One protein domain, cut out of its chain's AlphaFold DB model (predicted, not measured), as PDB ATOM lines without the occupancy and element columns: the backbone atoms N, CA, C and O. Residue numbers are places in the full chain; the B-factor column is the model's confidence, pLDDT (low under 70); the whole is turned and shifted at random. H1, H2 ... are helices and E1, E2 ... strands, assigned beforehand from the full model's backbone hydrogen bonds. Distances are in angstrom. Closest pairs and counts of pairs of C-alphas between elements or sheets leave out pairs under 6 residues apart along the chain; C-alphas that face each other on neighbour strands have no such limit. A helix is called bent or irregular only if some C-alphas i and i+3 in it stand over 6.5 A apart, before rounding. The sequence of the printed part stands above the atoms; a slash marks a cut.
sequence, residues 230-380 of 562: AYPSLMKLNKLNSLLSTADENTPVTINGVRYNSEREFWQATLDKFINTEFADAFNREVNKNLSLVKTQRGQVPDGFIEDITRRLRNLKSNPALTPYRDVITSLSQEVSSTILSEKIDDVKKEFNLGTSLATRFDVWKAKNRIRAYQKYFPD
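Overview. This is residues 230 to 380 of the 562 residues of the protein "LysM domain-containing protein" of Thermoplasmata archaeon (UniProt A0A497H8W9). The model is a long rod of helices set in overlapping steps, with the small strand hairpin of E1 and E2 at one end and the helical hairpin of H4 and H5 reaching to the other. H1 and H2a, the first arm of the bent helix H2, run side by side from the strand end; past the bend, H2b, H3 and the long H4 lie alongside each other in the middle. The printed part has 151 residues, with five named helices and two named strands in the order H1, E1, E2, H2, H3, H4, H5; the sheet, E1 - E2, is antiparallel and the class is mostly helix. The whole is loose, with a radius of gyration of the C-alphas of 20.5 A, and spans 71 by 26 by 20 A.

Along the chain. Strand E1 is residues 253 to 255, 6.4 A long, and E2 is residues 258 to 260, 6.6 A. H1, residues 232 to 246, begins at C-alpha 232 (227.292, 306.245, 156.757) and is 21.4 A long. H2, residues 263 to 298, was assigned as one helix by its hydrogen bonds but is bent, with C-alphas 277 and 280 7.7 A apart; its arms are H2a, residues 263 to 277, 21.3 A, and H2b, residues 280 to 298, 26.6 A. H3 is residues 303 to 317, 21.0 A. H4, residues 320 to 351, 40.7 A, is irregular: C-alphas 324 and 327 are 8.3 A apart, and it has a kink of 83 degrees near residue 327. H5, residues 361 to 377, 26.2 A, is only just irregular, with C-alphas 373 and 376 6.8 A apart; it ends at C-alpha 377 (215.662, 303.696, 176.609).

Arrangement. E1 and E2 form an antiparallel hairpin, with N 255 and O 258 2.9 A apart and N 260 and O 253 2.8 A apart. The closest C-alphas of E2 and H2a, Tyr 260 and Phe 266, are 6.1 A apart. H2a touches H1 at Trp 267 and Leu 244, C-alphas 5.5 A apart, at a shallow tilt of 24 degrees, opposite ways. H2a and H2b stand at a steep tilt of 57 degrees. H4 is the hub. With residues 328 to 340 alone it touches H2b, closest at the C-alphas of Leu 332 and Ala 280, 5.7 A. H3 and H4 form a helical hairpin and touch at a shallow tilt of 17 degrees, closest at the C-alphas of Leu 313 and Ser 333, 5.9 A. H4 and H5, also a helical hairpin, touch with residues 345 to 349 and 367 to 371 alone, closest at the C-alphas of Val 348 and Ala 367, 6.1 A. H1 and H5 are apart. Every O i to N i+4 pair is within hydrogen-bond range in H1, H2a, H2b and H3, against 24 of 28 in H4 and 9 of 13 in H5.

Size, cuts and confidence. The two C-alphas farthest apart, of Thr 251 and Ser 357, are 72.3 A apart. The printed part has no cut. No link is long; those from H1 to E1 and from H4 to H5 are short, with 6 and 9 residues. The mean pLDDT of the printed part is 94.0, and no printed residue is under 70.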
ATOM      1  N   ALA A 230     221.366 308.121 156.465       90.44
ATOM      2  CA  ALA A 230     221.374 308.764 157.777       90.44
ATOM      3  C   ALA A 230     222.627 308.431 158.610       90.44
ATOM      4  O   ALA A 230     223.058 309.272 159.394       90.44
ATOM      5  N   TYR A 231     223.198 307.227 158.443       96.00
ATOM      6  CA  TYR A 231     224.338 306.735 159.234       96.00
ATOM      7  C   TYR A 231     225.408 306.029 158.369       96.00
ATOM      8  O   TYR A 231     225.496 304.792 158.383       96.00
ATOM      9  N   PRO A 232     226.197 306.778 157.574       96.56
ATOM     10  CA  PRO A 232     227.292 306.245 156.757       96.56
ATOM     11  C   PRO A 232     228.287 305.360 157.522       96.56
ATOM     12  O   PRO A 232     228.680 304.302 157.028       96.56
ATOM     13  N   SER A 233     228.676 305.747 158.740       96.50
ATOM     14  CA  SER A 233     229.619 304.999 159.583       96.50
ATOM     15  C   SER A 233     229.131 303.579 159.898       96.50
ATOM     16  O   SER A 233     229.896 302.614 159.816       96.50
ATOM     17  N   LEU A 234     227.833 303.423 160.175       96.00
ATOM     18  CA  LEU A 234     227.197 302.131 160.428       96.00
ATOM     19  C   LEU A 234     227.105 301.288 159.151       96.00
ATOM     20  O   LEU A 234     227.276 300.069 159.195       96.00
ATOM     21  N   MET A 235     226.863 301.923 158.000       95.25
ATOM     22  CA  MET A 235     226.908 301.249 156.701       95.25
ATOM     23  C   MET A 235     228.312 300.696 156.415       95.25
ATOM     24  O   MET A 235     228.432 299.517 156.076       95.25
ATOM     25  N   LYS A 236     229.365 301.503 156.628       97.00
ATOM     26  CA  LYS A 236     230.769 301.080 156.488       97.00
ATOM     27  C   LYS A 236     231.083 299.895 157.400       97.00
ATOM     28  O   LYS A 236     231.621 298.896 156.929       97.00
ATOM     29  N   LEU A 237     230.672 299.962 158.670       96.88
ATOM     30  CA  LEU A 237     230.853 298.875 159.637       96.88
ATOM     31  C   LEU A 237     230.222 297.560 159.155       96.88
ATOM     32  O   LEU A 237     230.862 296.510 159.167       96.88
ATOM     33  N   ASN A 238     228.969 297.615 158.698       94.19
ATOM     34  CA  ASN A 238     228.258 296.436 158.207       94.19
ATOM     35  C   ASN A 238     228.909 295.854 156.946       94.19
ATOM     36  O   ASN A 238     229.007 294.633 156.816       94.19
ATOM     37  N   LYS A 239     229.381 296.709 156.031       95.88
ATOM     38  CA  LYS A 239     230.073 296.265 154.818       95.88
ATOM     39  C   LYS A 239     231.408 295.598 155.150       95.88
ATOM     40  O   LYS A 239     231.673 294.523 154.622       95.88
ATOM     41  N   LEU A 240     232.198 296.169 156.060       97.38
ATOM     42  CA  LEU A 240     233.453 295.566 156.521       97.38
ATOM     43  C   LEU A 240     233.221 294.213 157.202       97.38
ATOM     44  O   LEU A 240     233.900 293.249 156.869       97.38
ATOM     45  N   ASN A 241     232.207 294.096 158.065       95.25
ATOM     46  CA  ASN A 241     231.831 292.810 158.664       95.25
ATOM     47  C   ASN A 241     231.406 291.770 157.612       95.25
ATOM     48  O   ASN A 241     231.727 290.592 157.745       95.25
ATOM     49  N   SER A 242     230.707 292.194 156.554       95.12
ATOM     50  CA  SER A 242     230.325 291.309 155.446       95.12
ATOM     51  C   SER A 242     231.521 290.868 154.598       95.12
ATOM     52  O   SER A 242     231.522 289.752 154.083       95.12
ATOM     53  N   LEU A 243     232.512 291.740 154.407       96.69
ATOM     54  CA  LEU A 243     233.741 291.395 153.695       96.69
ATOM     55  C   LEU A 243     234.565 290.417 154.531       96.69
ATOM     56  O   LEU A 243     234.963 289.377 154.024       96.69
ATOM     57  N   LEU A 244     234.703 290.680 155.831       95.56
ATOM     58  CA  LEU A 244     235.409 289.809 156.766       95.56
ATOM     59  C   LEU A 244     234.787 288.406 156.865       95.56
ATOM     60  O   LEU A 244     235.518 287.424 156.949       95.56
ATOM     61  N   SER A 245     233.455 288.288 156.840       93.62
ATOM     62  CA  SER A 245     232.769 286.991 156.952       93.62
ATOM     63  C   SER A 245     232.848 286.127 155.692       93.62
ATOM     64  O   SER A 245     232.596 284.926 155.761       93.62
ATOM     65  N   THR A 246     233.179 286.727 154.547       94.81
ATOM     66  CA  THR A 246     233.314 286.041 153.250       94.81
ATOM     67  C   THR A 246     234.756 286.004 152.747       94.81
ATOM     68  O   THR A 246     235.009 285.533 151.637       94.81
ATOM     69  N   ALA A 247     235.689 286.511 153.549       96.31
ATOM     70  CA  ALA A 247     237.096 286.619 153.222       96.31
ATOM     71  C   ALA A 247     237.779 285.249 153.190       96.31
ATOM     72  O   ALA A 247     237.563 284.420 154.075       96.31
ATOM     73  N   ASP A 248     238.653 285.041 152.206       94.25
ATOM     74  CA  ASP A 248     239.504 283.855 152.174       94.25
ATOM     75  C   ASP A 248     240.537 283.865 153.318       94.25
ATOM     76  O   ASP A 248     241.127 284.899 153.646       94.25
ATOM     77  N   GLU A 249     240.759 282.699 153.929       96.00
ATOM     78  CA  GLU A 249     241.589 282.551 155.134       96.00
ATOM     79  C   GLU A 249     243.000 282.032 154.852       96.00
ATOM     80  O   GLU A 249     243.855 282.098 155.732       96.00
ATOM     81  N   ASN A 250     243.253 281.518 153.647       93.94
ATOM     82  CA  ASN A 250     244.424 280.681 153.383       93.94
ATOM     83  C   ASN A 250     245.355 281.248 152.311       93.94
ATOM     84  O   ASN A 250     246.501 280.812 152.210       93.94
ATOM     85  N   THR A 251     244.873 282.180 151.492       93.19
ATOM     86  CA  THR A 251     245.612 282.726 150.357       93.19
ATOM     87  C   THR A 251     246.249 284.048 150.756       93.19
ATOM     88  O   THR A 251     245.523 285.022 150.968       93.19
ATOM     89  N   PRO A 252     247.592 284.131 150.818       95.88
ATOM     90  CA  PRO A 252     248.273 285.385 151.087       95.88
ATOM     91  C   PRO A 252     247.894 286.448 150.063       95.88
ATOM     92  O   PRO A 252     247.705 286.153 148.885       95.88
ATOM     93  N   VAL A 253     247.839 287.699 150.500       96.94
ATOM     94  CA  VAL A 253     247.572 288.840 149.618       96.94
ATOM     95  C   VAL A 253     248.581 289.941 149.884       96.94
ATOM     96  O   VAL A 253     249.138 290.051 150.975       96.94
ATOM     97  N   THR A 254     248.883 290.740 148.868       94.81
ATOM     98  CA  THR A 254     249.741 291.919 149.006       94.81
ATOM     99  C   THR A 254     248.971 293.131 148.533       94.81
ATOM    100  O   THR A 254     248.661 293.244 147.355       94.81
ATOM    101  N   ILE A 255     248.658 294.032 149.460       95.75
ATOM    102  CA  ILE A 255     247.843 295.218 149.199       95.75
ATOM    103  C   ILE A 255     248.695 296.439 149.531       95.75
ATOM    104  O   ILE A 255     249.213 296.553 150.641       95.75
ATOM    105  N   ASN A 256     248.880 297.340 148.562       90.62
ATOM    106  CA  ASN A 256     249.710 298.546 148.709       90.62
ATOM    107  C   ASN A 256     251.135 298.270 149.240       90.62
ATOM    108  O   ASN A 256     251.667 299.027 150.049       90.62
ATOM    109  N   GLY A 257     251.751 297.164 148.809       91.38
ATOM    110  CA  GLY A 257     253.102 296.768 149.225       91.38
ATOM    111  C   GLY A 257     253.194 296.110 150.607       91.38
ATOM    112  O   GLY A 257     254.282 295.698 151.003       91.38
ATOM    113  N   VAL A 258     252.078 295.962 151.328       95.50
ATOM    114  CA  VAL A 258     252.021 295.255 152.613       95.50
ATOM    115  C   VAL A 258     251.502 293.840 152.381       95.50
ATOM    116  O   VAL A 258     250.455 293.647 151.760       95.50
ATOM    117  N   ARG A 259     252.245 292.842 152.869       96.06
ATOM    118  CA  ARG A 259     251.860 291.431 152.787       96.06
ATOM    119  C   ARG A 259     250.996 291.042 153.984       96.06
ATOM    120  O   ARG A 259     251.390 291.275 155.122       96.06
ATOM    121  N   TYR A 260     249.890 290.373 153.695       97.56
ATOM    122  CA  TYR A 260     249.000 289.731 154.655       97.56
ATOM    123  C   TYR A 260     249.004 288.219 154.399       97.56
ATOM    124  O   TYR A 260     249.154 287.771 153.256       97.56
ATOM    125  N   ASN A 261     248.854 287.421 155.451       96.69
ATOM    126  CA  ASN A 261     248.764 285.964 155.365       96.69
ATOM    127  C   ASN A 261     247.454 285.513 154.717       96.69
ATOM    128  O   ASN A 261     247.412 284.425 154.150       96.69
ATOM    129  N   SER A 262     246.411 286.349 154.766       97.19
ATOM    130  CA  SER A 262     245.135 286.088 154.105       97.19
ATOM    131  C   SER A 262     244.336 287.354 153.795       97.19
ATOM    132  O   SER A 262     244.590 288.425 154.354       97.19
ATOM    133  N   GLU A 263     243.325 287.228 152.930       97.38
ATOM    134  CA  GLU A 263     242.316 288.277 152.740       97.38
ATOM    135  C   GLU A 263     241.615 288.605 154.071       97.38
ATOM    136  O   GLU A 263     241.358 289.773 154.377       97.38
ATOM    137  N   ARG A 264     241.328 287.585 154.889       97.19
ATOM    138  CA  ARG A 264     240.682 287.764 156.193       97.19
ATOM    139  C   ARG A 264     241.517 288.627 157.132       97.19
ATOM    140  O   ARG A 264     240.960 289.504 157.786       97.19
ATOM    141  N   GLU A 265     242.832 288.424 157.171       97.69
ATOM    142  CA  GLU A 265     243.738 289.260 157.964       97.69
ATOM    143  C   GLU A 265     243.711 290.722 157.498       97.69
ATOM    144  O   GLU A 265     243.626 291.630 158.324       97.69
ATOM    145  N   PHE A 266     243.705 290.963 156.182       98.19
ATOM    146  CA  PHE A 266     243.595 292.315 155.631       98.19
ATOM    147  C   PHE A 266     242.291 293.014 156.056       98.19
ATOM    148  O   PHE A 266     242.319 294.160 156.525       98.19
ATOM    149  N   TRP A 267     241.142 292.341 155.929       97.88
ATOM    150  CA  TRP A 267     239.861 292.927 156.339       97.88
ATOM    151  C   TRP A 267     239.745 293.093 157.849       97.88
ATOM    152  O   TRP A 267     239.159 294.082 158.287       97.88
ATOM    153  N   GLN A 268     240.330 292.187 158.636       97.31
ATOM    154  CA  GLN A 268     240.392 292.322 160.090       97.31
ATOM    155  C   GLN A 268     241.183 293.575 160.469       97.31
ATOM    156  O   GLN A 268     240.641 294.436 161.151       97.31
ATOM    157  N   ALA A 269     242.392 293.750 159.928       97.50
ATOM    158  CA  ALA A 269     243.209 294.936 160.181       97.50
ATOM    159  C   ALA A 269     242.511 296.239 159.735       97.50
ATOM    160  O   ALA A 269     242.614 297.279 160.390       97.50
ATOM    161  N   THR A 270     241.765 296.186 158.628       97.62
ATOM    162  CA  THR A 270     240.969 297.320 158.132       97.62
ATOM    163  C   THR A 270     239.812 297.658 159.078       97.62
ATOM    164  O   THR A 270     239.568 298.834 159.360       97.62
ATOM    165  N   LEU A 271     239.109 296.641 159.584       97.62
ATOM    166  CA  LEU A 271     238.033 296.784 160.562       97.62
ATOM    167  C   LEU A 271     238.562 297.321 161.898       97.62
ATOM    168  O   LEU A 271     237.994 298.282 162.418       97.62
ATOM    169  N   ASP A 272     239.668 296.759 162.394       97.94
ATOM    170  CA  ASP A 272     240.329 297.174 163.633       97.94
ATOM    171  C   ASP A 272     240.664 298.665 163.573       97.94
ATOM    172  O   ASP A 272     240.312 299.436 164.469       97.94
ATOM    173  N   LYS A 273     241.304 299.097 162.478       97.69
ATOM    174  CA  LYS A 273     241.643 300.504 162.264       97.69
ATOM    175  C   LYS A 273     240.390 301.375 162.258       97.69
ATOM    176  O   LYS A 273     240.356 302.390 162.950       97.69
ATOM    177  N   PHE A 274     239.363 300.992 161.499       97.94
ATOM    178  CA  PHE A 274     238.142 301.785 161.383       97.94
ATOM    179  C   PHE A 274     237.437 301.968 162.732       97.94
ATOM    180  O   PHE A 274     237.099 303.095 163.096       97.94
ATOM    181  N   ILE A 275     237.240 300.886 163.490       97.69
ATOM    182  CA  ILE A 275     236.519 300.949 164.765       97.69
ATOM    183  C   ILE A 275     237.298 301.764 165.798       97.69
ATOM    184  O   ILE A 275     236.710 302.617 166.459       97.69
ATOM    185  N   ASN A 276     238.610 301.545 165.897       96.31
ATOM    186  CA  ASN A 276     239.431 302.166 166.934       96.31
ATOM    187  C   ASN A 276     239.776 303.638 166.663       96.31
ATOM    188  O   ASN A 276     240.217 304.319 167.584       96.31
ATOM    189  N   THR A 277     239.622 304.132 165.427       96.00
ATOM    190  CA  THR A 277     240.092 305.487 165.062       96.00
ATOM    191  C   THR A 277     239.045 306.395 164.424       96.00
ATOM    192  O   THR A 277     239.189 307.609 164.495       96.00
ATOM    193  N   GLU A 278     238.001 305.850 163.795       96.56
ATOM    194  CA  GLU A 278     237.064 306.646 162.986       96.56
ATOM    195  C   GLU A 278     235.601 306.448 163.399       96.56
ATOM    196  O   GLU A 278     234.815 307.398 163.358       96.56
ATOM    197  N   PHE A 279     235.209 305.216 163.743       97.88
ATOM    198  CA  PHE A 279     233.802 304.825 163.823       97.88
ATOM    199  C   PHE A 279     233.011 305.605 164.875       97.88
ATOM    200  O   PHE A 279     231.954 306.143 164.546       97.88
ATOM    201  N   ALA A 280     233.506 305.665 166.116       96.81
ATOM    202  CA  ALA A 280     232.791 306.294 167.224       96.81
ATOM    203  C   ALA A 280     232.517 307.778 166.944       96.81
ATOM    204  O   ALA A 280     231.363 308.212 166.946       96.81
ATOM    205  N   ASP A 281     233.559 308.520 166.576       97.00
ATOM    206  CA  ASP A 281     233.458 309.939 166.254       97.00
ATOM    207  C   ASP A 281     232.542 310.198 165.053       97.00
ATOM    208  O   ASP A 281     231.747 311.140 165.053       97.00
ATOM    209  N   ALA A 282     232.642 309.374 164.004       97.19
ATOM    210  CA  ALA A 282     231.791 309.503 162.826       97.19
ATOM    211  C   ALA A 282     230.319 309.244 163.168       97.19
ATOM    212  O   ALA A 282     229.468 310.066 162.827       97.19
ATOM    213  N   PHE A 283     230.026 308.158 163.886       98.06
ATOM    214  CA  PHE A 283     228.663 307.818 164.282       98.06
ATOM    215  C   PHE A 283     228.063 308.883 165.202       98.06
ATOM    216  O   PHE A 283     226.933 309.311 164.978       98.06
ATOM    217  N   ASN A 284     228.818 309.380 166.185       97.44
ATOM    218  CA  ASN A 284     228.342 310.437 167.075       97.44
ATOM    219  C   ASN A 284     228.031 311.734 166.304       97.44
ATOM    220  O   ASN A 284     226.959 312.319 166.466       97.44
ATOM    221  N   ARG A 285     228.907 312.152 165.377       97.38
ATOM    222  CA  ARG A 285     228.641 313.306 164.497       97.38
ATOM    223  C   ARG A 285     227.382 313.119 163.648       97.38
ATOM    224  O   ARG A 285     226.604 314.060 163.499       97.38
ATOM    225  N   GLU A 286     227.180 311.929 163.090       97.44
ATOM    226  CA  GLU A 286     225.990 311.592 162.297       97.44
ATOM    227  C   GLU A 286     224.713 311.664 163.144       97.44
ATOM    228  O   GLU A 286     223.728 312.278 162.725       97.44
ATOM    229  N   VAL A 287     224.737 311.102 164.358       97.94
ATOM    230  CA  VAL A 287     223.615 311.183 165.303       97.94
ATOM    231  C   VAL A 287     223.313 312.632 165.665       97.94
ATOM    232  O   VAL A 287     222.158 313.034 165.557       97.94
ATOM    233  N   ASN A 288     224.321 313.434 166.011       97.50
ATOM    234  CA  ASN A 288     224.134 314.838 166.381       97.50
ATOM    235  C   ASN A 288     223.565 315.667 165.228       97.50
ATOM    236  O   ASN A 288     222.618 316.425 165.424       97.50
ATOM    237  N   LYS A 289     224.058 315.462 164.000       96.62
ATOM    238  CA  LYS A 289     223.500 316.098 162.798       96.62
ATOM    239  C   LYS A 289     222.015 315.764 162.621       96.62
ATOM    240  O   LYS A 289     221.204 316.662 162.384       96.62
ATOM    241  N   ASN A 290     221.653 314.485 162.732       96.31
ATOM    242  CA  ASN A 290     220.269 314.040 162.568       96.31
ATOM    243  C   ASN A 290     219.373 314.521 163.719       96.31
ATOM    244  O   ASN A 290     218.234 314.919 163.481       96.31
ATOM    245  N   LEU A 291     219.898 314.541 164.945       96.88
ATOM    246  CA  LEU A 291     219.227 315.065 166.128       96.88
ATOM    247  C   LEU A 291     218.891 316.549 165.952       96.88
ATOM    248  O   LEU A 291     217.730 316.929 166.103       96.88
ATOM    249  N   SER A 292     219.869 317.368 165.549       95.75
ATOM    250  CA  SER A 292     219.650 318.788 165.258       95.75
ATOM    251  C   SER A 292     218.599 318.986 164.167       95.75
ATOM    252  O   SER A 292     217.672 319.769 164.355       95.75
ATOM    253  N   LEU A 293     218.683 318.239 163.060       95.44
ATOM    254  CA  LEU A 293     217.723 318.338 161.956       95.44
ATOM    255  C   LEU A 293     216.289 318.029 162.406       95.44
ATOM    256  O   LEU A 293     215.365 318.795 162.124       95.44
ATOM    257  N   VAL A 294     216.094 316.916 163.117       94.88
ATOM    258  CA  VAL A 294     214.768 316.502 163.585       94.88
ATOM    259  C   VAL A 294     214.226 317.493 164.615       94.88
ATOM    260  O   VAL A 294     213.044 317.839 164.556       94.88
ATOM    261  N   LYS A 295     215.076 318.005 165.512       93.75
ATOM    262  CA  LYS A 295     214.682 319.016 166.496       93.75
ATOM    263  C   LYS A 295     214.260 320.321 165.823       93.75
ATOM    264  O   LYS A 295     213.215 320.859 166.175       93.75
ATOM    265  N   THR A 296     214.988 320.795 164.810       94.62
ATOM    266  CA  THR A 296     214.589 321.976 164.024       94.62
ATOM    267  C   THR A 296     213.230 321.779 163.349       94.62
ATOM    268  O   THR A 296     212.424 322.702 163.313       94.62
ATOM    269  N   GLN A 297     212.944 320.577 162.846       93.56
ATOM    270  CA  GLN A 297     211.680 320.283 162.165       93.56
ATOM    271  C   GLN A 297     210.488 320.100 163.115       93.56
ATOM    272  O   GLN A 297     209.355 320.394 162.738       93.56
ATOM    273  N   ARG A 298     210.712 319.555 164.315       93.19
ATOM    274  CA  ARG A 298     209.642 319.150 165.248       93.19
ATOM    275  C   ARG A 298     209.533 320.031 166.493       93.19
ATOM    276  O   ARG A 298     208.593 319.853 167.259       93.19
ATOM    277  N   GLY A 299     210.490 320.928 166.722       94.19
ATOM    278  CA  GLY A 299     210.617 321.748 167.932       94.19
ATOM    279  C   GLY A 299     211.147 321.002 169.164       94.19
ATOM    280  O   GLY A 299     211.564 321.642 170.123       94.19
ATOM    281  N   GLN A 300     211.164 319.669 169.125       94.62
ATOM    282  CA  GLN A 300     211.578 318.772 170.205       94.62
ATOM    283  C   GLN A 300     212.137 317.462 169.634       94.62
ATOM    284  O   GLN A 300     211.900 317.135 168.468       94.62
ATOM    285  N   VAL A 301     212.822 316.685 170.466       96.69
ATOM    286  CA  VAL A 301     213.324 315.340 170.185       96.69
ATOM    287  C   VAL A 301     212.170 314.327 170.245       96.69
ATOM    288  O   VAL A 301     211.611 314.085 171.324       96.69
ATOM    289  N   PRO A 302     211.798 313.693 169.115       96.19
ATOM    290  CA  PRO A 302     210.728 312.703 169.083       96.19
ATOM    291  C   PRO A 302     211.138 311.393 169.755       96.19
ATOM    292  O   PRO A 302     212.253 310.910 169.565       96.19
ATOM    293  N   ASP A 303     210.198 310.745 170.440       94.88
ATOM    294  CA  ASP A 303     210.448 309.466 171.119       94.88
ATOM    295  C   ASP A 303     210.876 308.361 170.136       94.88
ATOM    296  O   ASP A 303     211.749 307.557 170.448       94.88
ATOM    297  N   GLY A 304     210.349 308.383 168.905       95.75
ATOM    298  CA  GLY A 304     210.759 307.455 167.846       95.75
ATOM    299  C   GLY A 304     212.216 307.627 167.390       95.75
ATOM    300  O   GLY A 304     212.841 306.654 166.974       95.75
ATOM    301  N   PHE A 305     212.787 308.834 167.505       96.81
ATOM    302  CA  PHE A 305     214.217 309.053 167.252       96.81
ATOM    303  C   PHE A 305     215.062 308.414 168.360       96.81
ATOM    304  O   PHE A 305     216.016 307.691 168.072       96.81
ATOM    305  N   ILE A 306     214.666 308.620 169.622       97.00
ATOM    306  CA  ILE A 306     215.317 308.014 170.794       97.00
ATOM    307  C   ILE A 306     215.284 306.488 170.681       97.00
ATOM    308  O   ILE A 306     216.306 305.828 170.872       97.00
ATOM    309  N   GLU A 307     214.131 305.924 170.323       96.56
ATOM    310  CA  GLU A 307     213.966 304.485 170.137       96.56
ATOM    311  C   GLU A 307     214.859 303.934 169.014       96.56
ATOM    312  O   GLU A 307     215.529 302.919 169.219       96.56
ATOM    313  N   ASP A 308     214.924 304.604 167.853       96.50
ATOM    314  CA  ASP A 308     215.770 304.165 166.735       96.50
ATOM    315  C   ASP A 308     217.257 304.142 167.114       96.50
ATOM    316  O   ASP A 308     217.923 303.124 166.911       96.50
ATOM    317  N   ILE A 309     217.772 305.222 167.714       97.19
ATOM    318  CA  ILE A 309     219.182 305.289 168.126       97.19
ATOM    319  C   ILE A 309     219.491 304.259 169.210       97.19
ATOM    320  O   ILE A 309     220.471 303.522 169.102       97.19
ATOM    321  N   THR A 310     218.631 304.144 170.220       95.50
ATOM    322  CA  THR A 310     218.810 303.171 171.305       95.50
ATOM    323  C   THR A 310     218.856 301.743 170.767       95.50
ATOM    324  O   THR A 310     219.703 300.944 171.168       95.50
ATOM    325  N   ARG A 311     217.972 301.409 169.819       96.12
ATOM    326  CA  ARG A 311     217.969 300.103 169.156       96.12
ATOM    327  C   ARG A 311     219.271 299.860 168.394       96.12
ATOM    328  O   ARG A 311     219.820 298.766 168.490       96.12
ATOM    329  N   ARG A 312     219.796 300.858 167.673       96.56
ATOM    330  CA  ARG A 312     221.090 300.751 166.969       96.56
ATOM    331  C   ARG A 312     222.243 300.502 167.937       96.56
ATOM    332  O   ARG A 312     223.016 299.578 167.712       96.56
ATOM    333  N   LEU A 313     222.326 301.266 169.027       96.31
ATOM    334  CA  LEU A 313     223.354 301.094 170.057       96.31
ATOM    335  C   LEU A 313     223.274 299.713 170.717       96.31
ATOM    336  O   LEU A 313     224.295 299.051 170.890       96.31
ATOM    337  N   ARG A 314     222.061 299.235 171.019       95.12
ATOM    338  CA  ARG A 314     221.853 297.883 171.550       95.12
ATOM    339  C   ARG A 314     222.338 296.815 170.574       95.12
ATOM    340  O   ARG A 314     223.057 295.915 170.990       95.12
ATOM    341  N   ASN A 315     222.004 296.951 169.290       95.62
ATOM    342  CA  ASN A 315     222.449 296.026 168.249       95.62
ATOM    343  C   ASN A 315     223.975 296.025 168.086       95.62
ATOM    344  O   ASN A 315     224.551 294.975 167.823       95.62
ATOM    345  N   LEU A 316     224.637 297.176 168.256       96.12
ATOM    346  CA  LEU A 316     226.100 297.252 168.270       96.12
ATOM    347  C   LEU A 316     226.678 296.501 169.475       96.12
ATOM    348  O   LEU A 316     227.577 295.684 169.303       96.12
ATOM    349  N   LYS A 317     226.132 296.720 170.678       94.06
ATOM    350  CA  LYS A 317     226.578 296.035 171.905       94.06
ATOM    351  C   LYS A 317     226.368 294.525 171.862       94.06
ATOM    352  O   LYS A 317     227.176 293.788 172.417       94.06
ATOM    353  N   SER A 318     225.285 294.061 171.239       94.38
ATOM    354  CA  SER A 318     224.951 292.636 171.167       94.38
ATOM    355  C   SER A 318     225.578 291.910 169.978       94.38
ATOM    356  O   SER A 318     225.360 290.709 169.840       94.38
ATOM    357  N   ASN A 319     226.321 292.600 169.105       93.75
ATOM    358  CA  ASN A 319     226.934 291.983 167.934       93.75
ATOM    359  C   ASN A 319     228.182 291.166 168.333       93.75
ATOM    360  O   ASN A 319     229.184 291.766 168.728       93.75
ATOM    361  N   PRO A 320     228.187 289.827 168.159       92.38
ATOM    362  CA  PRO A 320     229.327 288.991 168.537       92.38
ATOM    363  C   PRO A 320     230.623 289.363 167.809       92.38
ATOM    364  O   PRO A 320     231.698 289.290 168.404       92.38
ATOM    365  N   ALA A 321     230.530 289.823 166.556       89.88
ATOM    366  CA  ALA A 321     231.688 290.252 165.772       89.88
ATOM    367  C   ALA A 321     232.367 291.506 166.350       89.88
ATOM    368  O   ALA A 321     233.524 291.774 166.045       89.88
ATOM    369  N   LEU A 322     231.663 292.263 167.202       94.12
ATOM    370  CA  LEU A 322     232.180 293.478 167.830       94.12
ATOM    371  C   LEU A 322     232.686 293.262 169.260       94.12
ATOM    372  O   LEU A 322     233.108 294.221 169.902       94.12
ATOM    373  N   THR A 323     232.690 292.020 169.753       94.50
ATOM    374  CA  THR A 323     233.182 291.679 171.099       94.50
ATOM    375  C   THR A 323     234.584 292.236 171.393       94.50
ATOM    376  O   THR A 323     234.756 292.794 172.479       94.50
ATOM    377  N   PRO A 324     235.567 292.180 170.464       96.12
ATOM    378  CA  PRO A 324     236.897 292.755 170.698       96.12
ATOM    379  C   PRO A 324     236.906 294.275 170.925       96.12
ATOM    380  O   PRO A 324     237.872 294.803 171.461       96.12
ATOM    381  N   TYR A 325     235.833 294.979 170.552       96.75
ATOM    382  CA  TYR A 325     235.724 296.441 170.610       96.75
ATOM    383  C   TYR A 325     234.681 296.917 171.624       96.75
ATOM    384  O   TYR A 325     234.150 298.026 171.516       96.75
ATOM    385  N   ARG A 326     234.345 296.070 172.603       95.62
ATOM    386  CA  ARG A 326     233.289 296.341 173.587       95.62
ATOM    387  C   ARG A 326     233.463 297.691 174.282       95.62
ATOM    388  O   ARG A 326     232.464 298.381 174.485       95.62
ATOM    389  N   ASP A 327     234.691 298.075 174.609       96.12
ATOM    390  CA  ASP A 327     234.976 299.321 175.326       96.12
ATOM    391  C   ASP A 327     234.665 300.549 174.463       96.12
ATOM    392  O   ASP A 327     233.948 301.448 174.906       96.12
ATOM    393  N   VAL A 328     235.088 300.535 173.192       96.62
ATOM    394  CA  VAL A 328     234.778 301.589 172.209       96.62
ATOM    395  C   VAL A 328     233.265 301.729 172.032       96.62
ATOM    396  O   VAL A 328     232.724 302.832 172.112       96.62
ATOM    397  N   ILE A 329     232.553 300.612 171.852       96.75
ATOM    398  CA  ILE A 329     231.092 300.612 171.674       96.75
ATOM    399  C   ILE A 329     230.362 301.065 172.949       96.75
ATOM    400  O   ILE A 329     229.336 301.745 172.871       96.75
ATOM    401  N   THR A 330     230.874 300.705 174.127       95.06
ATOM    402  CA  THR A 330     230.287 301.114 175.409       95.06
ATOM    403  C   THR A 330     230.449 302.613 175.626       95.06
ATOM    404  O   THR A 330     229.455 303.274 175.927       95.06
ATOM    405  N   SER A 331     231.648 303.151 175.384       95.50
ATOM    406  CA  SER A 331     231.927 304.588 175.465       95.50
ATOM    407  C   SER A 331     231.057 305.381 174.490       95.50
ATOM    408  O   SER A 331     230.345 306.295 174.902       95.50
ATOM    409  N   LEU A 332     231.015 304.965 173.217       96.25
ATOM    410  CA  LEU A 332     230.155 305.572 172.197       96.25
ATOM    411  C   LEU A 332     228.685 305.580 172.626       96.25
ATOM    412  O   LEU A 332     227.982 306.578 172.479       96.25
ATOM    413  N   SER A 333     228.201 304.456 173.158       95.94
ATOM    414  CA  SER A 333     226.821 304.359 173.615       95.94
ATOM    415  C   SER A 333     226.529 305.300 174.774       95.94
ATOM    416  O   SER A 333     225.448 305.873 174.788       95.94
ATOM    417  N   GLN A 334     227.439 305.449 175.738       94.06
ATOM    418  CA  GLN A 334     227.255 306.373 176.858       94.06
ATOM    419  C   GLN A 334     227.224 307.825 176.377       94.06
ATOM    420  O   GLN A 334     226.341 308.579 176.783       94.06
ATOM    421  N   GLU A 335     228.131 308.199 175.475       95.44
ATOM    422  CA  GLU A 335     228.220 309.549 174.913       95.44
ATOM    423  C   GLU A 335     226.964 309.923 174.112       95.44
ATOM    424  O   GLU A 335     226.318 310.943 174.380       95.44
ATOM    425  N   VAL A 336     226.558 309.060 173.175       96.81
ATOM    426  CA  VAL A 336     225.371 309.282 172.338       96.81
ATOM    427  C   VAL A 336     224.103 309.321 173.191       96.81
ATOM    428  O   VAL A 336     223.267 310.213 173.030       96.81
ATOM    429  N   SER A 337     223.949 308.375 174.122       95.19
ATOM    430  CA  SER A 337     222.783 308.333 175.003       95.19
ATOM    431  C   SER A 337     222.707 309.558 175.916       95.19
ATOM    432  O   SER A 337     221.623 310.114 176.065       95.19
ATOM    433  N   SER A 338     223.834 310.021 176.465       93.25
ATOM    434  CA  SER A 338     223.879 311.228 177.304       93.25
ATOM    435  C   SER A 338     223.494 312.481 176.518       93.25
ATOM    436  O   SER A 338     222.717 313.295 177.012       93.25
ATOM    437  N   THR A 339     223.966 312.603 175.274       94.94
ATOM    438  CA  THR A 339     223.639 313.738 174.397       94.94
ATOM    439  C   THR A 339     222.139 313.802 174.102       94.94
ATOM    440  O   THR A 339     221.498 314.829 174.316       94.94
ATOM    441  N   ILE A 340     221.541 312.679 173.693       95.69
ATOM    442  CA  ILE A 340     220.102 312.600 173.399       95.69
ATOM    443  C   ILE A 340     219.261 312.844 174.656       95.69
ATOM    444  O   ILE A 340     218.249 313.543 174.601       95.69
ATOM    445  N   LEU A 341     219.667 312.265 175.788       94.81
ATOM    446  CA  LEU A 341     218.980 312.434 177.061       94.81
ATOM    447  C   LEU A 341     219.004 313.897 177.520       94.81
ATOM    448  O   LEU A 341     217.967 314.403 177.942       94.81
ATOM    449  N   SER A 342     220.144 314.583 177.397       94.38
ATOM    450  CA  SER A 342     220.267 316.008 177.730       94.38
ATOM    451  C   SER A 342     219.294 316.860 176.914       94.38
ATOM    452  O   SER A 342     218.526 317.637 177.477       94.38
ATOM    453  N   GLU A 343     219.254 316.655 175.596       96.12
ATOM    454  CA  GLU A 343     218.329 317.370 174.710       96.12
ATOM    455  C   GLU A 343     216.861 317.106 175.077       96.12
ATOM    456  O   GLU A 343     216.037 318.023 175.080       96.12
ATOM    457  N   LYS A 344     216.533 315.863 175.453       95.62
ATOM    458  CA  LYS A 344     215.178 315.501 175.880       95.62
ATOM    459  C   LYS A 344     214.799 316.111 177.228       95.62
ATOM    460  O   LYS A 344     213.641 316.482 177.423       95.62
ATOM    461  N   ILE A 345     215.749 316.229 178.155       94.94
ATOM    462  CA  ILE A 345     215.540 316.910 179.438       94.94
ATOM    463  C   ILE A 345     215.188 318.375 179.210       94.94
ATOM    464  O   ILE A 345     214.260 318.877 179.842       94.94
ATOM    465  N   ASP A 346     215.875 319.041 178.286       95.38
ATOM    466  CA  ASP A 346     215.586 320.433 177.952       95.38
ATOM    467  C   ASP A 346     214.206 320.605 177.311       95.38
ATOM    468  O   ASP A 346     213.500 321.567 177.621       95.38
ATOM    469  N   ASP A 347     213.782 319.663 176.469       95.75
ATOM    470  CA  ASP A 347     212.439 319.685 175.888       95.75
ATOM    471  C   ASP A 347     211.352 319.514 176.958       95.75
ATOM    472  O   ASP A 347     210.387 320.274 176.975       95.75
ATOM    473  N   VAL A 348     211.535 318.582 177.900       95.50
ATOM    474  CA  VAL A 348     210.598 318.386 179.021       95.50
ATOM    475  C   VAL A 348     210.580 319.608 179.943       95.50
ATOM    476  O   VAL A 348     209.515 320.038 180.383       95.50
ATOM    477  N   LYS A 349     211.737 320.223 180.219       94.25
ATOM    478  CA  LYS A 349     211.791 321.479 180.982       94.25
ATOM    479  C   LYS A 349     210.984 322.580 180.295       94.25
ATOM    480  O   LYS A 349     210.225 323.269 180.972       94.25
ATOM    481  N   LYS A 350     211.098 322.719 178.971       93.38
ATOM    482  CA  LYS A 350     210.317 323.689 178.185       93.38
ATOM    483  C   LYS A 350     208.822 323.379 178.194       93.38
ATOM    484  O   LYS A 350     208.037 324.294 178.407       93.38
ATOM    485  N   GLU A 351     208.434 322.116 178.019       92.81
ATOM    486  CA  GLU A 351     207.033 321.664 178.045       92.81
ATOM    487  C   GLU A 351     206.320 322.082 179.342       92.81
ATOM    488  O   GLU A 351     205.185 322.554 179.311       92.81
ATOM    489  N   PHE A 352     207.016 321.973 180.476       91.00
ATOM    490  CA  PHE A 352     206.496 322.313 181.802       91.00
ATOM    491  C   PHE A 352     206.896 323.721 182.288       91.00
ATOM    492  O   PHE A 352     206.735 324.031 183.468       91.00
ATOM    493  N   ASN A 353     207.414 324.584 181.401       87.50
ATOM    494  CA  ASN A 353     207.876 325.950 181.702       87.50
ATOM    495  C   ASN A 353     208.876 326.043 182.875       87.50
ATOM    496  O   ASN A 353     208.959 327.070 183.563       87.50
ATOM    497  N   LEU A 354     209.638 324.977 183.129       87.50
ATOM    498  CA  LEU A 354     210.608 324.922 184.218       87.50
ATOM    499  C   LEU A 354     211.716 325.957 183.993       87.50
ATOM    500  O   LEU A 354     212.216 326.121 182.884       87.50
ATOM    501  N   GLY A 355     212.090 326.664 185.061       78.81
ATOM    502  CA  GLY A 355     213.007 327.809 184.997       78.81
ATOM    503  C   GLY A 355     212.311 329.167 184.849       78.81
ATOM    504  O   GLY A 355     212.975 330.197 184.900       78.81
ATOM    505  N   THR A 356     210.980 329.193 184.729       79.31
ATOM    506  CA  THR A 356     210.183 330.428 184.796       79.31
ATOM    507  C   THR A 356     209.532 330.611 186.173       79.31
ATOM    508  O   THR A 356     209.430 329.673 186.978       79.31
ATOM    509  N   SER A 357     209.048 331.825 186.450       73.75
ATOM    510  CA  SER A 357     208.195 332.095 187.616       73.75
ATOM    511  C   SER A 357     206.853 331.355 187.546       73.75
ATOM    512  O   SER A 357     206.285 331.064 188.590       73.75
ATOM    513  N   LEU A 358     206.388 330.986 186.346       72.38
ATOM    514  CA  LEU A 358     205.088 330.343 186.119       72.38
ATOM    515  C   LEU A 358     205.053 328.857 186.506       72.38
ATOM    516  O   LEU A 358     203.979 328.328 186.775       72.38
ATOM    517  N   ALA A 359     206.198 328.170 186.521       78.94
ATOM    518  CA  ALA A 359     206.240 326.747 186.850       78.94
ATOM    519  C   ALA A 359     205.860 326.481 188.311       78.94
ATOM    520  O   ALA A 359     206.476 327.037 189.231       78.94
ATOM    521  N   THR A 360     204.915 325.563 188.516       80.88
ATOM    522  CA  THR A 360     204.478 325.110 189.840       80.88
ATOM    523  C   THR A 360     205.265 323.885 190.310       80.88
ATOM    524  O   THR A 360     205.899 323.177 189.523       80.88
ATOM    525  N   ARG A 361     205.176 323.554 191.605       79.31
ATOM    526  CA  ARG A 361     205.707 322.283 192.135       79.31
ATOM    527  C   ARG A 361     205.098 321.061 191.432       79.31
ATOM    528  O   ARG A 361     205.783 320.058 191.246       79.31
ATOM    529  N   PHE A 362     203.827 321.142 191.031       78.88
ATOM    530  CA  PHE A 362     203.151 320.061 190.314       78.88
ATOM    531  C   PHE A 362     203.729 319.861 188.907       78.88
ATOM    532  O   PHE A 362     203.882 318.724 188.466       78.88
ATOM    533  N   ASP A 363     204.144 320.937 188.236       83.12
ATOM    534  CA  ASP A 363     204.815 320.854 186.934       83.12
ATOM    535  C   ASP A 363     206.206 320.218 187.050       83.12
ATOM    536  O   ASP A 363     206.564 319.373 186.231       83.12
ATOM    537  N   VAL A 364     206.954 320.519 188.123       84.25
ATOM    538  CA  VAL A 364     208.229 319.838 188.425       84.25
ATOM    539  C   VAL A 364     208.013 318.333 188.630       84.25
ATOM    540  O   VAL A 364     208.781 317.520 188.114       84.25
ATOM    541  N   TRP A 365     206.946 317.942 189.335       87.38
ATOM    542  CA  TRP A 365     206.593 316.532 189.537       87.38
ATOM    543  C   TRP A 365     206.224 315.825 188.223       87.38
ATOM    544  O   TRP A 365     206.738 314.735 187.954       87.38
ATOM    545  N   LYS A 366     205.404 316.452 187.363       87.31
ATOM    546  CA  LYS A 366     205.072 315.903 186.033       87.31
ATOM    547  C   LYS A 366     206.326 315.719 185.184       87.31
ATOM    548  O   LYS A 366     206.522 314.648 184.613       87.31
ATOM    549  N   ALA A 367     207.195 316.729 185.153       92.94
ATOM    550  CA  ALA A 367     208.458 316.681 184.429       92.94
ATOM    551  C   ALA A 367     209.362 315.548 184.936       92.94
ATOM    552  O   ALA A 367     209.863 314.757 184.138       92.94
ATOM    553  N   LYS A 368     209.511 315.403 186.261       93.31
ATOM    554  CA  LYS A 368     210.285 314.316 186.879       93.31
ATOM    555  C   LYS A 368     209.780 312.939 186.440       93.31
ATOM    556  O   LYS A 368     210.574 312.097 186.024       93.31
ATOM    557  N   ASN A 369     208.468 312.712 186.499       90.38
ATOM    558  CA  ASN A 369     207.873 311.439 186.084       90.38
ATOM    559  C   ASN A 369     208.014 311.198 184.580       90.38
ATOM    560  O   ASN A 369     208.288 310.071 184.161       90.38
ATOM    561  N   ARG A 370     207.910 312.257 183.769       92.75
ATOM    562  CA  ARG A 370     208.157 312.180 182.329       92.75
ATOM    563  C   ARG A 370     209.591 311.741 182.039       92.75
ATOM    564  O   ARG A 370     209.771 310.831 181.240       92.75
ATOM    565  N   ILE A 371     210.591 312.306 182.723       95.12
ATOM    566  CA  ILE A 371     212.000 311.896 182.592       95.12
ATOM    567  C   ILE A 371     212.224 310.465 183.074       95.12
ATOM    568  O   ILE A 371     212.861 309.683 182.369       95.12
ATOM    569  N   ARG A 372     211.648 310.078 184.219       94.69
ATOM    570  CA  ARG A 372     211.747 308.707 184.746       94.69
ATOM    571  C   ARG A 372     211.280 307.662 183.725       94.69
ATOM    572  O   ARG A 372     211.912 306.616 183.596       94.69
ATOM    573  N   ALA A 373     210.238 307.958 182.945       93.44
ATOM    574  CA  ALA A 373     209.738 307.057 181.906       93.44
ATOM    575  C   ALA A 373     210.755 306.767 180.778       93.44
ATOM    576  O   ALA A 373     210.606 305.764 180.072       93.44
ATOM    577  N   TYR A 374     211.801 307.591 180.612       94.00
ATOM    578  CA  TYR A 374     212.859 307.359 179.621       94.00
ATOM    579  C   TYR A 374     213.960 306.400 180.091       94.00
ATOM    580  O   TYR A 374     214.760 305.977 179.258       94.00
ATOM    581  N   GLN A 375     213.973 305.963 181.360       93.12
ATOM    582  CA  GLN A 375     214.947 304.976 181.865       93.12
ATOM    583  C   GLN A 375     214.992 303.707 180.996       93.12
ATOM    584  O   GLN A 375     216.059 303.143 180.766       93.12
ATOM    585  N   LYS A 376     213.844 303.292 180.438       92.50
ATOM    586  CA  LYS A 376     213.727 302.125 179.546       92.50
ATOM    587  C   LYS A 376     214.548 302.235 178.252       92.50
ATOM    588  O   LYS A 376     214.900 301.213 177.665       92.50
ATOM    589  N   TYR A 377     214.830 303.454 177.790       90.75
ATOM    590  CA  TYR A 377     215.662 303.696 176.609       90.75
ATOM    591  C   TYR A 377     217.150 303.784 176.966       90.75
ATOM    592  O   TYR A 377     217.997 303.527 176.121       90.75
ATOM    593  N   PHE A 378     217.488 304.072 178.220       89.94
ATOM    594  CA  PHE A 378     218.869 304.271 178.655       89.94
ATOM    595  C   PHE A 378     219.226 303.326 179.811       89.94
ATOM    596  O   PHE A 378     219.524 303.792 180.906       89.94
ATOM    597  N   PRO A 379     219.206 301.994 179.607       84.06
ATOM    598  CA  PRO A 379     219.434 301.032 180.689       84.06
ATOM    599  C   PRO A 379     220.829 301.151 181.321       84.06
ATOM    600  O   PRO A 379     221.009 300.783 182.475       84.06
ATOM    601  N   ASP A 380     221.797 301.690 180.578       82.50
ATOM    602  CA  ASP A 380     223.189 301.826 181.012       82.50
ATOM    603  C   ASP A 380     223.495 303.184 181.674       82.50
ATOM    604  O   ASP A 380     224.635 303.435 182.058       82.50
TER     605      ASP A 380